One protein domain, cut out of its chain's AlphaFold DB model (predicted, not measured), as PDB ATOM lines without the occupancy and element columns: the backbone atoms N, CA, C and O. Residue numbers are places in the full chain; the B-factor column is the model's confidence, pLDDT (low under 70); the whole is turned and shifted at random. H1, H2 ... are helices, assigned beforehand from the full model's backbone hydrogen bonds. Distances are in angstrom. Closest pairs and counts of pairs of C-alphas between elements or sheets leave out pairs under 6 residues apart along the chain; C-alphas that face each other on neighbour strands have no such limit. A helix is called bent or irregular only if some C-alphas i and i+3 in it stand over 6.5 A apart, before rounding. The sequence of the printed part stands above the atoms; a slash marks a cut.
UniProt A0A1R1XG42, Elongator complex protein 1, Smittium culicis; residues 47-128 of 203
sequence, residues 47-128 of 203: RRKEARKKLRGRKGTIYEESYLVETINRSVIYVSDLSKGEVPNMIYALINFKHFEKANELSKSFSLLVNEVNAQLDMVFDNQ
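This is residues 47 to 128 of the 203 residues of the protein "Elongator complex protein 1" of Smittium culicis (UniProt A0A1R1XG42). This is a long, slender helical hairpin: H2 and H3 follow each other end to end as one long arm, and H4 folds back along them as the other, with H1 set at an angle near the start of H2. The hairpin is loose, H4 meeting H3 near the turn and H2 nearer its open end. The printed part has 82 residues with four named helices, H1, H2, H3 and H4 in chain order, and no named strand; its class is all helix. It is only just extended, close to loose, with a radius of gyration of the C-alphas of 17.9 A and spans of 56 by 26 by 18 A.

Find C-alpha 47 at (57.225, 18.902, 114.544); from there H1 runs through residues 47 to 56. Look next at residues 64 to 84 for H2, 30.6 A long, and at residues 86 to 96 for H3, 15.4 A. H4, residues 100 to 126, covers 39.6 A and ends with C-alpha 126 at (32.902, 13.911, 101.290). It is only just irregular, with C-alphas 119 and 122 6.6 A apart, and has a kink of 30 degrees near residue 120.

H1 and H2 only just touch, with 3 pairs of C-alphas within 8 A, the closest Lys 54 and Tyr 67 at 6.8 A; they run the same way at a steep tilt of 63 degrees. H2 and H3 meet only through their link. H3 and H4 form a helical hairpin, opposite ways at a shallow tilt of 17 degrees; their closest C-alphas, Ile 91 and Ala 103, are 5.1 A apart. With residues 114 to 125 alone, H4 touches H2, opposite ways at a shallow tilt of 34 degrees, only just short of steep; the closest C-alphas, Val 69 and Val 124, are 7.4 A apart. H1 is apart from H3 and H4. Every O i to N i+4 pair is within hydrogen-bond range in H1, H2 and H3, and 21 of 23 are in H4.

The two C-alphas farthest apart, Arg 47 and Lys 98, are 56.8 A apart. The printed part has no cut and no long link. The mean pLDDT of the printed part is 88.3, and no printed residue is under 70.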
ATOM      1  N   ARG A  47      58.139  18.363 115.570       75.56
ATOM      2  CA  ARG A  47      57.225  18.902 114.544       75.56
ATOM      3  C   ARG A  47      57.776  18.697 113.129       75.56
ATOM      4  O   ARG A  47      57.110  18.160 112.252       75.56
ATOM      5  N   ARG A  48      59.062  18.999 112.912       78.50
ATOM      6  CA  ARG A  48      59.728  18.766 111.617       78.50
ATOM      7  C   ARG A  48      59.793  17.283 111.236       78.50
ATOM      8  O   ARG A  48      59.743  16.957 110.052       78.50
ATOM      9  N   LYS A  49      59.940  16.375 112.207       81.88
ATOM     10  CA  LYS A  49      59.921  14.925 111.950       81.88
ATOM     11  C   LYS A  49      58.525  14.456 111.546       81.88
ATOM     12  O   LYS A  49      58.429  13.645 110.631       81.88
ATOM     13  N   GLU A  50      57.477  14.957 112.189       79.00
ATOM     14  CA  GLU A  50      56.094  14.596 111.863       79.00
ATOM     15  C   GLU A  50      55.652  15.172 110.519       79.00
ATOM     16  O   GLU A  50      55.188  14.413 109.671       79.00
ATOM     17  N   ALA A  51      55.967  16.437 110.233       75.31
ATOM     18  CA  ALA A  51      55.753  17.028 108.912       75.31
ATOM     19  C   ALA A  51      56.446  16.225 107.791       75.31
ATOM     20  O   ALA A  51      55.863  15.971 106.740       75.31
ATOM     21  N   ARG A  52      57.675  15.738 108.023       82.88
ATOM     22  CA  ARG A  52      58.368  14.848 107.071       82.88
ATOM     23  C   ARG A  52      57.670  13.499 106.904       82.88
ATOM     24  O   ARG A  52      57.692  12.965 105.803       82.88
ATOM     25  N   LYS A  53      57.075  12.931 107.961       82.75
ATOM     26  CA  LYS A  53      56.291  11.685 107.862       82.75
ATOM     27  C   LYS A  53      55.030  11.906 107.028       82.75
ATOM     28  O   LYS A  53      54.759  11.076 106.168       82.75
ATOM     29  N   LYS A  54      54.347  13.037 107.231       80.06
ATOM     30  CA  LYS A  54      53.179  13.453 106.444       80.06
ATOM     31  C   LYS A  54      53.518  13.580 104.957       80.06
ATOM     32  O   LYS A  54      52.848  12.987 104.126       80.06
ATOM     33  N   LEU A  55      54.621  14.255 104.630       78.12
ATOM     34  CA  LEU A  55      55.070  14.439 103.242       78.12
ATOM     35  C   LEU A  55      55.608  13.164 102.577       78.12
ATOM     36  O   LEU A  55      55.679  13.101 101.357       78.12
ATOM     37  N   ARG A  56      56.033  12.157 103.352       85.50
ATOM     38  CA  ARG A  56      56.644  10.940 102.794       85.50
ATOM     39  C   ARG A  56      55.620   9.986 102.172       85.50
ATOM     40  O   ARG A  56      56.041   9.099 101.437       85.50
ATOM     41  N   GLY A  57      54.331  10.110 102.504       81.12
ATOM     42  CA  GLY A  57      53.264   9.298 101.905       81.12
ATOM     43  C   GLY A  57      53.471   7.784 102.036       81.12
ATOM     44  O   GLY A  57      53.096   7.022 101.152       81.12
ATOM     45  N   ARG A  58      54.144   7.321 103.100       87.25
ATOM     46  CA  ARG A  58      54.441   5.892 103.263       87.25
ATOM     47  C   ARG A  58      53.159   5.144 103.636       87.25
ATOM     48  O   ARG A  58      52.531   5.479 104.640       87.25
ATOM     49  N   LYS A  59      52.852   4.086 102.882       87.69
ATOM     50  CA  LYS A  59      51.761   3.149 103.175       87.69
ATOM     51  C   LYS A  59      51.859   2.564 104.590       87.69
ATOM     52  O   LYS A  59      52.957   2.229 105.045       87.69
ATOM     53  N   GLY A  60      50.722   2.439 105.268       80.75
ATOM     54  CA  GLY A  60      50.589   1.958 106.644       80.75
ATOM     55  C   GLY A  60      50.880   3.016 107.713       80.75
ATOM     56  O   GLY A  60      51.069   2.670 108.877       80.75
ATOM     57  N   THR A  61      50.970   4.296 107.339       83.25
ATOM     58  CA  THR A  61      51.097   5.397 108.305       83.25
ATOM     59  C   THR A  61      49.749   6.064 108.540       83.25
ATOM     60  O   THR A  61      48.915   6.107 107.645       83.25
ATOM     61  N   ILE A  62      49.565   6.662 109.720       82.19
ATOM     62  CA  ILE A  62      48.356   7.440 110.057       82.19
ATOM     63  C   ILE A  62      48.136   8.593 109.058       82.19
ATOM     64  O   ILE A  62      47.016   9.034 108.862       82.19
ATOM     65  N   TYR A  63      49.198   9.061 108.393       81.56
ATOM     66  CA  TYR A  63      49.147  10.160 107.429       81.56
ATOM     67  C   TYR A  63      48.782   9.735 106.000       81.56
ATOM     68  O   TYR A  63      48.579  10.608 105.158       81.56
ATOM     69  N   GLU A  64      48.727   8.434 105.704       83.94
ATOM     70  CA  GLU A  64      48.527   7.923 104.343       83.94
ATOM     71  C   GLU A  64      47.243   8.464 103.709       83.94
ATOM     72  O   GLU A  64      47.309   9.050 102.634       83.94
ATOM     73  N   GLU A  65      46.102   8.347 104.390       83.62
ATOM     74  CA  GLU A  65      44.808   8.780 103.846       83.62
ATOM     75  C   GLU A  65      44.813  10.278 103.506       83.62
ATOM     76  O   GLU A  65      44.473  10.659 102.386       83.62
ATOM     77  N   SER A  66      45.307  11.128 104.417       81.94
ATOM     78  CA  SER A  66      45.438  12.570 104.147       81.94
ATOM     79  C   SER A  66      46.374  12.870 102.977       81.94
ATOM     80  O   SER A  66      46.123  13.795 102.210       81.94
ATOM     81  N   TYR A  67      47.448  12.091 102.825       85.50
ATOM     82  CA  TYR A  67      48.403  12.265 101.736       85.50
ATOM     83  C   TYR A  67      47.796  11.870 100.386       85.50
ATOM     84  O   TYR A  67      48.027  12.548  99.385       85.50
ATOM     85  N   LEU A  68      47.004  10.797 100.348       88.06
ATOM     86  CA  LEU A  68      46.311  10.361  99.136       88.06
ATOM     87  C   LEU A  68      45.301  11.412  98.669       88.06
ATOM     88  O   LEU A  68      45.318  11.790  97.500       88.06
ATOM     89  N   VAL A  69      44.487  11.941  99.582       88.19
ATOM     90  CA  VAL A  69      43.512  12.997  99.269       88.19
ATOM     91  C   VAL A  69      44.210  14.271  98.783       88.19
ATOM     92  O   VAL A  69      43.811  14.844  97.772       88.19
ATOM     93  N   GLU A  70      45.293  14.688  99.442       86.88
ATOM     94  CA  GLU A  70      46.106  15.835  99.014       86.88
ATOM     95  C   GLU A  70      46.717  15.620  97.621       86.88
ATOM     96  O   GLU A  70      46.756  16.535  96.798       86.88
ATOM     97  N   THR A  71      47.172  14.402  97.328       89.44
ATOM     98  CA  THR A  71      47.708  14.046  96.008       89.44
ATOM     99  C   THR A  71      46.622  14.130  94.937       89.44
ATOM    100  O   THR A  71      46.859  14.713  93.882       89.44
ATOM    101  N   ILE A  72      45.417  13.619  95.210       91.56
ATOM    102  CA  ILE A  72      44.269  13.738  94.299       91.56
ATOM    103  C   ILE A  72      43.907  15.209  94.084       91.56
ATOM    104  O   ILE A  72      43.709  15.624  92.946       91.56
ATOM    105  N   ASN A  73      43.891  16.022  95.143       90.19
ATOM    106  CA  ASN A  73      43.627  17.456  95.037       90.19
ATOM    107  C   ASN A  73      44.636  18.155  94.109       90.19
ATOM    108  O   ASN A  73      44.253  18.897  93.208       90.19
ATOM    109  N   ARG A  74      45.934  17.853  94.254       90.56
ATOM    110  CA  ARG A  74      46.980  18.363  93.349       90.56
ATOM    111  C   ARG A  74      46.748  17.941  91.904       90.56
ATOM    112  O   ARG A  74      46.903  18.767  91.009       90.56
ATOM    113  N   SER A  75      46.348  16.692  91.676       92.25
ATOM    114  CA  SER A  75      46.003  16.203  90.339       92.25
ATOM    115  C   SER A  75      44.803  16.949  89.746       92.25
ATOM    116  O   SER A  75      44.825  17.298  88.571       92.25
ATOM    117  N   VAL A  76      43.781  17.256  90.548       92.25
ATOM    118  CA  VAL A  76      42.599  18.023  90.111       92.25
ATOM    119  C   VAL A  76      42.979  19.457  89.739       92.25
ATOM    120  O   VAL A  76      42.553  19.952  88.697       92.25
ATOM    121  N   ILE A  77      43.817  20.112  90.548       91.00
ATOM    122  CA  ILE A  77      44.346  21.452  90.251       91.00
ATOM    123  C   ILE A  77      45.136  21.428  88.939       91.00
ATOM    124  O   ILE A  77      44.893  22.255  88.064       91.00
ATOM    125  N   TYR A  78      46.007  20.431  88.766       92.81
ATOM    126  CA  TYR A  78      46.771  20.247  87.535       92.81
ATOM    127  C   TYR A  78      45.862  20.090  86.304       92.81
ATOM    128  O   TYR A  78      46.066  20.767  85.300       92.81
ATOM    129  N   VAL A  79      44.810  19.266  86.390       92.00
ATOM    130  CA  VAL A  79      43.820  19.116  85.306       92.00
ATOM    131  C   VAL A  79      43.065  20.425  85.043       92.00
ATOM    132  O   VAL A  79      42.819  20.766  83.886       92.00
ATOM    133  N   SER A  80      42.737  21.197  86.086       90.31
ATOM    134  CA  SER A  80      42.157  22.542  85.943       90.31
ATOM    135  C   SER A  80      43.066  23.455  85.125       90.31
ATOM    136  O   SER A  80      42.597  24.119  84.200       90.31
ATOM    137  N   ASP A  81      44.356  23.490  85.444       90.94
ATOM    138  CA  ASP A  81      45.312  24.366  84.768       90.94
ATOM    139  C   ASP A  81      45.505  23.941  83.307       90.94
ATOM    140  O   ASP A  81      45.470  24.775  82.395       90.94
ATOM    141  N   LEU A  82      45.563  22.628  83.074       91.44
ATOM    142  CA  LEU A  82      45.627  22.023  81.750       91.44
ATOM    143  C   LEU A  82      44.397  22.382  80.892       91.44
ATOM    144  O   LEU A  82      44.539  22.713  79.710       91.44
ATOM    145  N   SER A  83      43.203  22.400  81.500       88.56
ATOM    146  CA  SER A  83      41.943  22.763  80.831       88.56
ATOM    147  C   SER A  83      41.893  24.227  80.378       88.56
ATOM    148  O   SER A  83      41.292  24.539  79.351       88.56
ATOM    149  N   LYS A  84      42.535  25.132  81.128       87.25
ATOM    150  CA  LYS A  84      42.480  26.582  80.887       87.25
ATOM    151  C   LYS A  84      43.476  27.047  79.828       87.25
ATOM    152  O   LYS A  84      43.224  28.061  79.176       87.25
ATOM    153  N   GLY A  85      44.603  26.346  79.684       87.69
ATOM    154  CA  GLY A  85      45.739  26.801  78.881       87.69
ATOM    155  C   GLY A  85      46.165  25.829  77.786       87.69
ATOM    156  O   GLY A  85      45.968  26.097  76.603       87.69
ATOM    157  N   GLU A  86      46.801  24.721  78.159       92.25
ATOM    158  CA  GLU A  86      47.576  23.919  77.200       92.25
ATOM    159  C   GLU A  86      46.687  23.157  76.209       92.25
ATOM    160  O   GLU A  86      46.957  23.171  75.009       92.25
ATOM    161  N   VAL A  87      45.591  22.549  76.677       93.00
ATOM    162  CA  VAL A  87      44.654  21.794  75.826       93.00
ATOM    163  C   VAL A  87      43.965  22.674  74.775       93.00
ATOM    164  O   VAL A  87      44.027  22.322  73.594       93.00
ATOM    165  N   PRO A  88      43.348  23.825  75.118       91.25
ATOM    166  CA  PRO A  88      42.738  24.683  74.103       91.25
ATOM    167  C   PRO A  88      43.769  25.261  73.126       91.25
ATOM    168  O   PRO A  88      43.465  25.394  71.941       91.25
ATOM    169  N   ASN A  89      44.995  25.549  73.579       92.88
ATOM    170  CA  ASN A  89      46.078  25.990  72.697       92.88
ATOM    171  C   ASN A  89      46.510  24.882  71.724       92.88
ATOM    172  O   ASN A  89      46.727  25.152  70.542       92.88
ATOM    173  N   MET A  90      46.590  23.634  72.193       93.81
ATOM    174  CA  MET A  90      46.899  22.478  71.352       93.81
ATOM    175  C   MET A  90      45.808  22.242  70.303       93.81
ATOM    176  O   MET A  90      46.109  22.053  69.126       93.81
ATOM    177  N   ILE A  91      44.536  22.316  70.697       92.44
ATOM    178  CA  ILE A  91      43.400  22.190  69.772       92.44
ATOM    179  C   ILE A  91      43.421  23.314  68.736       92.44
ATOM    180  O   ILE A  91      43.268  23.048  67.545       92.44
ATOM    181  N   TYR A  92      43.687  24.552  69.160       91.62
ATOM    182  CA  TYR A  92      43.855  25.677  68.244       91.62
ATOM    183  C   TYR A  92      44.983  25.420  67.234       91.62
ATOM    184  O   TYR A  92      44.795  25.623  66.035       91.62
ATOM    185  N   ALA A  93      46.137  24.919  67.681       94.50
ATOM    186  CA  ALA A  93      47.237  24.565  66.787       94.50
ATOM    187  C   ALA A  93      46.832  23.468  65.784       94.50
ATOM    188  O   ALA A  93      47.052  23.626  64.584       94.50
ATOM    189  N   LEU A  94      46.178  22.395  66.239       93.94
ATOM    190  CA  LEU A  94      45.726  21.295  65.379       93.94
ATOM    191  C   LEU A  94      44.726  21.755  64.309       93.94
ATOM    192  O   LEU A  94      44.833  21.335  63.157       93.94
ATOM    193  N   ILE A  95      43.803  22.653  64.662       92.50
ATOM    194  CA  ILE A  95      42.852  23.256  63.719       92.50
ATOM    195  C   ILE A  95      43.591  24.073  62.650       92.50
ATOM    196  O   ILE A  95      43.311  23.918  61.462       92.50
ATOM    197  N   ASN A  96      44.580  24.885  63.041       93.88
ATOM    198  CA  ASN A  96      45.385  25.668  62.095       93.88
ATOM    199  C   ASN A  96      46.187  24.783  61.127       93.88
ATOM    200  O   ASN A  96      46.318  25.114  59.949       93.88
ATOM    201  N   PHE A  97      46.668  23.628  61.592       95.81
ATOM    202  CA  PHE A  97      47.346  22.633  60.755       95.81
ATOM    203  C   PHE A  97      46.392  21.686  60.003       95.81
ATOM    204  O   PHE A  97      46.855  20.736  59.375       95.81
ATOM    205  N   LYS A  98      45.073  21.936  60.020       93.12
ATOM    206  CA  LYS A  98      44.037  21.115  59.361       93.12
ATOM    207  C   LYS A  98      43.955  19.662  59.859       93.12
ATOM    208  O   LYS A  98      43.465  18.784  59.153       93.12
ATOM    209  N   HIS A  99      44.389  19.394  61.088       94.62
ATOM    210  CA  HIS A  99      44.243  18.097  61.753       94.62
ATOM    211  C   HIS A  99      42.966  18.053  62.606       94.62
ATOM    212  O   HIS A  99      43.022  17.967  63.834       94.62
ATOM    213  N   PHE A 100      41.805  18.108  61.949       91.38
ATOM    214  CA  PHE A 100      40.500  18.185  62.621       91.38
ATOM    215  C   PHE A 100      40.138  16.917  63.403       91.38
ATOM    216  O   PHE A 100      39.626  17.013  64.513       91.38
ATOM    217  N   GLU A 101      40.463  15.740  62.865       93.06
ATOM    218  CA  GLU A 101      40.190  14.450  63.514       93.06
ATOM    219  C   GLU A 101      40.882  14.352  64.881       93.06
ATOM    220  O   GLU A 101      40.232  14.117  65.897       93.06
ATOM    221  N   LYS A 102      42.184  14.664  64.925       93.56
ATOM    222  CA  LYS A 102      42.985  14.668  66.160       93.56
ATOM    223  C   LYS A 102      42.510  15.722  67.156       93.56
ATOM    224  O   LYS A 102      42.504  15.477  68.358       93.56
ATOM    225  N   ALA A 103      42.118  16.901  66.668       92.50
ATOM    226  CA  ALA A 103      41.560  17.949  67.518       92.50
ATOM    227  C   ALA A 103      40.249  17.490  68.180       92.50
ATOM    228  O   ALA A 103      40.044  17.728  69.371       92.50
ATOM    229  N   ASN A 104      39.394  16.795  67.425       90.81
ATOM    230  CA  ASN A 104      38.139  16.248  67.929       90.81
ATOM    231  C   ASN A 104      38.376  15.109  68.932       90.81
ATOM    232  O   ASN A 104      37.778  15.095  70.003       90.81
ATOM    233  N   GLU A 105      39.292  14.187  68.633       94.06
ATOM    234  CA  GLU A 105      39.670  13.095  69.538       94.06
ATOM    235  C   GLU A 105      40.224  13.618  70.874       94.06
ATOM    236  O   GLU A 105      39.788  13.190  71.949       94.06
ATOM    237  N   LEU A 106      41.138  14.594  70.826       92.94
ATOM    238  CA  LEU A 106      41.695  15.230  72.021       92.94
ATOM    239  C   LEU A 106      40.605  15.931  72.844       92.94
ATOM    240  O   LEU A 106      40.567  15.813  74.066       92.94
ATOM    241  N   SER A 107      39.687  16.625  72.176       90.69
ATOM    242  CA  SER A 107      38.560  17.277  72.836       90.69
ATOM    243  C   SER A 107      37.617  16.275  73.510       90.69
ATOM    244  O   SER A 107      37.276  16.410  74.689       90.69
ATOM    245  N   LYS A 108      37.236  15.210  72.806       91.50
ATOM    246  CA  LYS A 108      36.361  14.161  73.343       91.50
ATOM    247  C   LYS A 108      36.995  13.469  74.547       91.50
ATOM    248  O   LYS A 108      36.378  13.411  75.607       91.50
ATOM    249  N   SER A 109      38.238  13.004  74.411       93.50
ATOM    250  CA  SER A 109      38.967  12.336  75.498       93.50
ATOM    251  C   SER A 109      39.134  13.232  76.729       93.50
ATOM    252  O   SER A 109      38.920  12.775  77.853       93.50
ATOM    253  N   PHE A 110      39.426  14.521  76.538       92.94
ATOM    254  CA  PHE A 110      39.550  15.464  77.647       92.94
ATOM    255  C   PHE A 110      38.202  15.783  78.312       92.94
ATOM    256  O   PHE A 110      38.118  15.839  79.536       92.94
ATOM    257  N   SER A 111      37.127  15.919  77.529       91.00
ATOM    258  CA  SER A 111      35.769  16.122  78.062       91.00
ATOM    259  C   SER A 111      35.327  14.937  78.928       91.00
ATOM    260  O   SER A 111      34.772  15.127  80.009       91.00
ATOM    261  N   LEU A 112      35.621  13.708  78.487       92.81
ATOM    262  CA  LEU A 112      35.363  12.489  79.259       92.81
ATOM    263  C   LEU A 112      36.144  12.478  80.578       92.81
ATOM    264  O   LEU A 112      35.561  12.198  81.623       92.81
ATOM    265  N   LEU A 113      37.432  12.837  80.543       92.50
ATOM    266  CA  LEU A 113      38.266  12.931  81.741       92.50
ATOM    267  C   LEU A 113      37.682  13.914  82.764       92.50
ATOM    268  O   LEU A 113      37.565  13.579  83.940       92.50
ATOM    269  N   VAL A 114      37.301  15.119  82.330       91.50
ATOM    270  CA  VAL A 114      36.743  16.142  83.227       91.50
ATOM    271  C   VAL A 114      35.424  15.680  83.849       91.50
ATOM    272  O   VAL A 114      35.206  15.882  85.045       91.50
ATOM    273  N   ASN A 115      34.563  15.025  83.068       90.81
ATOM    274  CA  ASN A 115      33.302  14.480  83.564       90.81
ATOM    275  C   ASN A 115      33.526  13.391  84.621       90.81
ATOM    276  O   ASN A 115      32.888  13.431  85.672       90.81
ATOM    277  N   GLU A 116      34.459  12.468  84.377       92.31
ATOM    278  CA  GLU A 116      34.796  11.401  85.324       92.31
ATOM    279  C   GLU A 116      35.370  11.967  86.628       92.31
ATOM    280  O   GLU A 116      34.930  11.602  87.718       92.31
ATOM    281  N   VAL A 117      36.295  12.929  86.531       91.69
ATOM    282  CA  VAL A 117      36.847  13.617  87.706       91.69
ATOM    283  C   VAL A 117      35.719  14.273  88.502       91.69
ATOM    284  O   VAL A 117      35.601  14.031  89.701       91.69
ATOM    285  N   ASN A 118      34.839  15.038  87.852       90.19
ATOM    286  CA  ASN A 118      33.719  15.707  88.517       90.19
ATOM    287  C   ASN A 118      32.743  14.734  89.201       90.19
ATOM    288  O   ASN A 118      32.201  15.079  90.254       90.19
ATOM    289  N   ALA A 119      32.527  13.540  88.641       91.12
ATOM    290  CA  ALA A 119      31.683  12.509  89.242       91.12
ATOM    291  C   ALA A 119      32.318  11.906  90.507       91.12
ATOM    292  O   ALA A 119      31.640  11.691  91.511       91.12
ATOM    293  N   GLN A 120      33.632  11.674  90.480       90.88
ATOM    294  CA  GLN A 120      34.368  11.068  91.590       90.88
ATOM    295  C   GLN A 120      34.737  12.067  92.699       90.88
ATOM    296  O   GLN A 120      34.939  11.663  93.847       90.88
ATOM    297  N   LEU A 121      34.801  13.368  92.390       88.62
ATOM    298  CA  LEU A 121      35.158  14.423  93.346       88.62
ATOM    299  C   LEU A 121      34.262  14.415  94.590       88.62
ATOM    300  O   LEU A 121      34.768  14.497  95.707       88.62
ATOM    301  N   ASP A 122      32.945  14.292  94.423       86.44
ATOM    302  CA  ASP A 122      32.023  14.298  95.562       86.44
ATOM    303  C   ASP A 122      32.288  13.087  96.480       86.44
ATOM    304  O   ASP A 122      32.460  13.244  97.687       86.44
ATOM    305  N   MET A 123      32.475  11.896  95.901       86.81
ATOM    306  CA  MET A 123      32.770  10.673  96.655       86.81
ATOM    307  C   MET A 123      34.093  10.752  97.432       86.81
ATOM    308  O   MET A 123      34.162  10.293  98.571       86.81
ATOM    309  N   VAL A 124      35.161  11.289  96.841       86.62
ATOM    310  CA  VAL A 124      36.484  11.309  97.488       86.62
ATOM    311  C   VAL A 124      36.553  12.362  98.593       86.62
ATOM    312  O   VAL A 124      37.120  12.102  99.656       86.62
ATOM    313  N   PHE A 125      35.988  13.548  98.358       83.38
ATOM    314  CA  PHE A 125      36.116  14.673  99.284       83.38
ATOM    315  C   PHE A 125      35.085  14.640 100.422       83.38
ATOM    316  O   PHE A 125      35.402  15.099 101.517       83.38
ATOM    317  N   ASP A 126      33.911  14.030 100.227       82.00
ATOM    318  CA  ASP A 126      32.902  13.911 101.290       82.00
ATOM    319  C   ASP A 126      33.246  12.781 102.292       82.00
ATOM    320  O   ASP A 126      32.863  12.842 103.459       82.00
ATOM    321  N   ASN A 127      34.036  11.778 101.878       78.56
ATOM    322  CA  ASN A 127      34.465  10.647 102.718       78.56
ATOM    323  C   ASN A 127      35.822  10.860 103.422       78.56
ATOM    324  O   ASN A 127      36.447   9.899 103.885       78.56
ATOM    325  N   GLN A 128      36.317  12.098 103.500       71.12
ATOM    326  CA  GLN A 128      37.606  12.389 104.128       71.12
ATOM    327  C   GLN A 128      37.586  12.068 105.628       71.12
ATOM    328  O   GLN A 128      36.884  12.706 106.414       71.12
TER     329      GLN A 128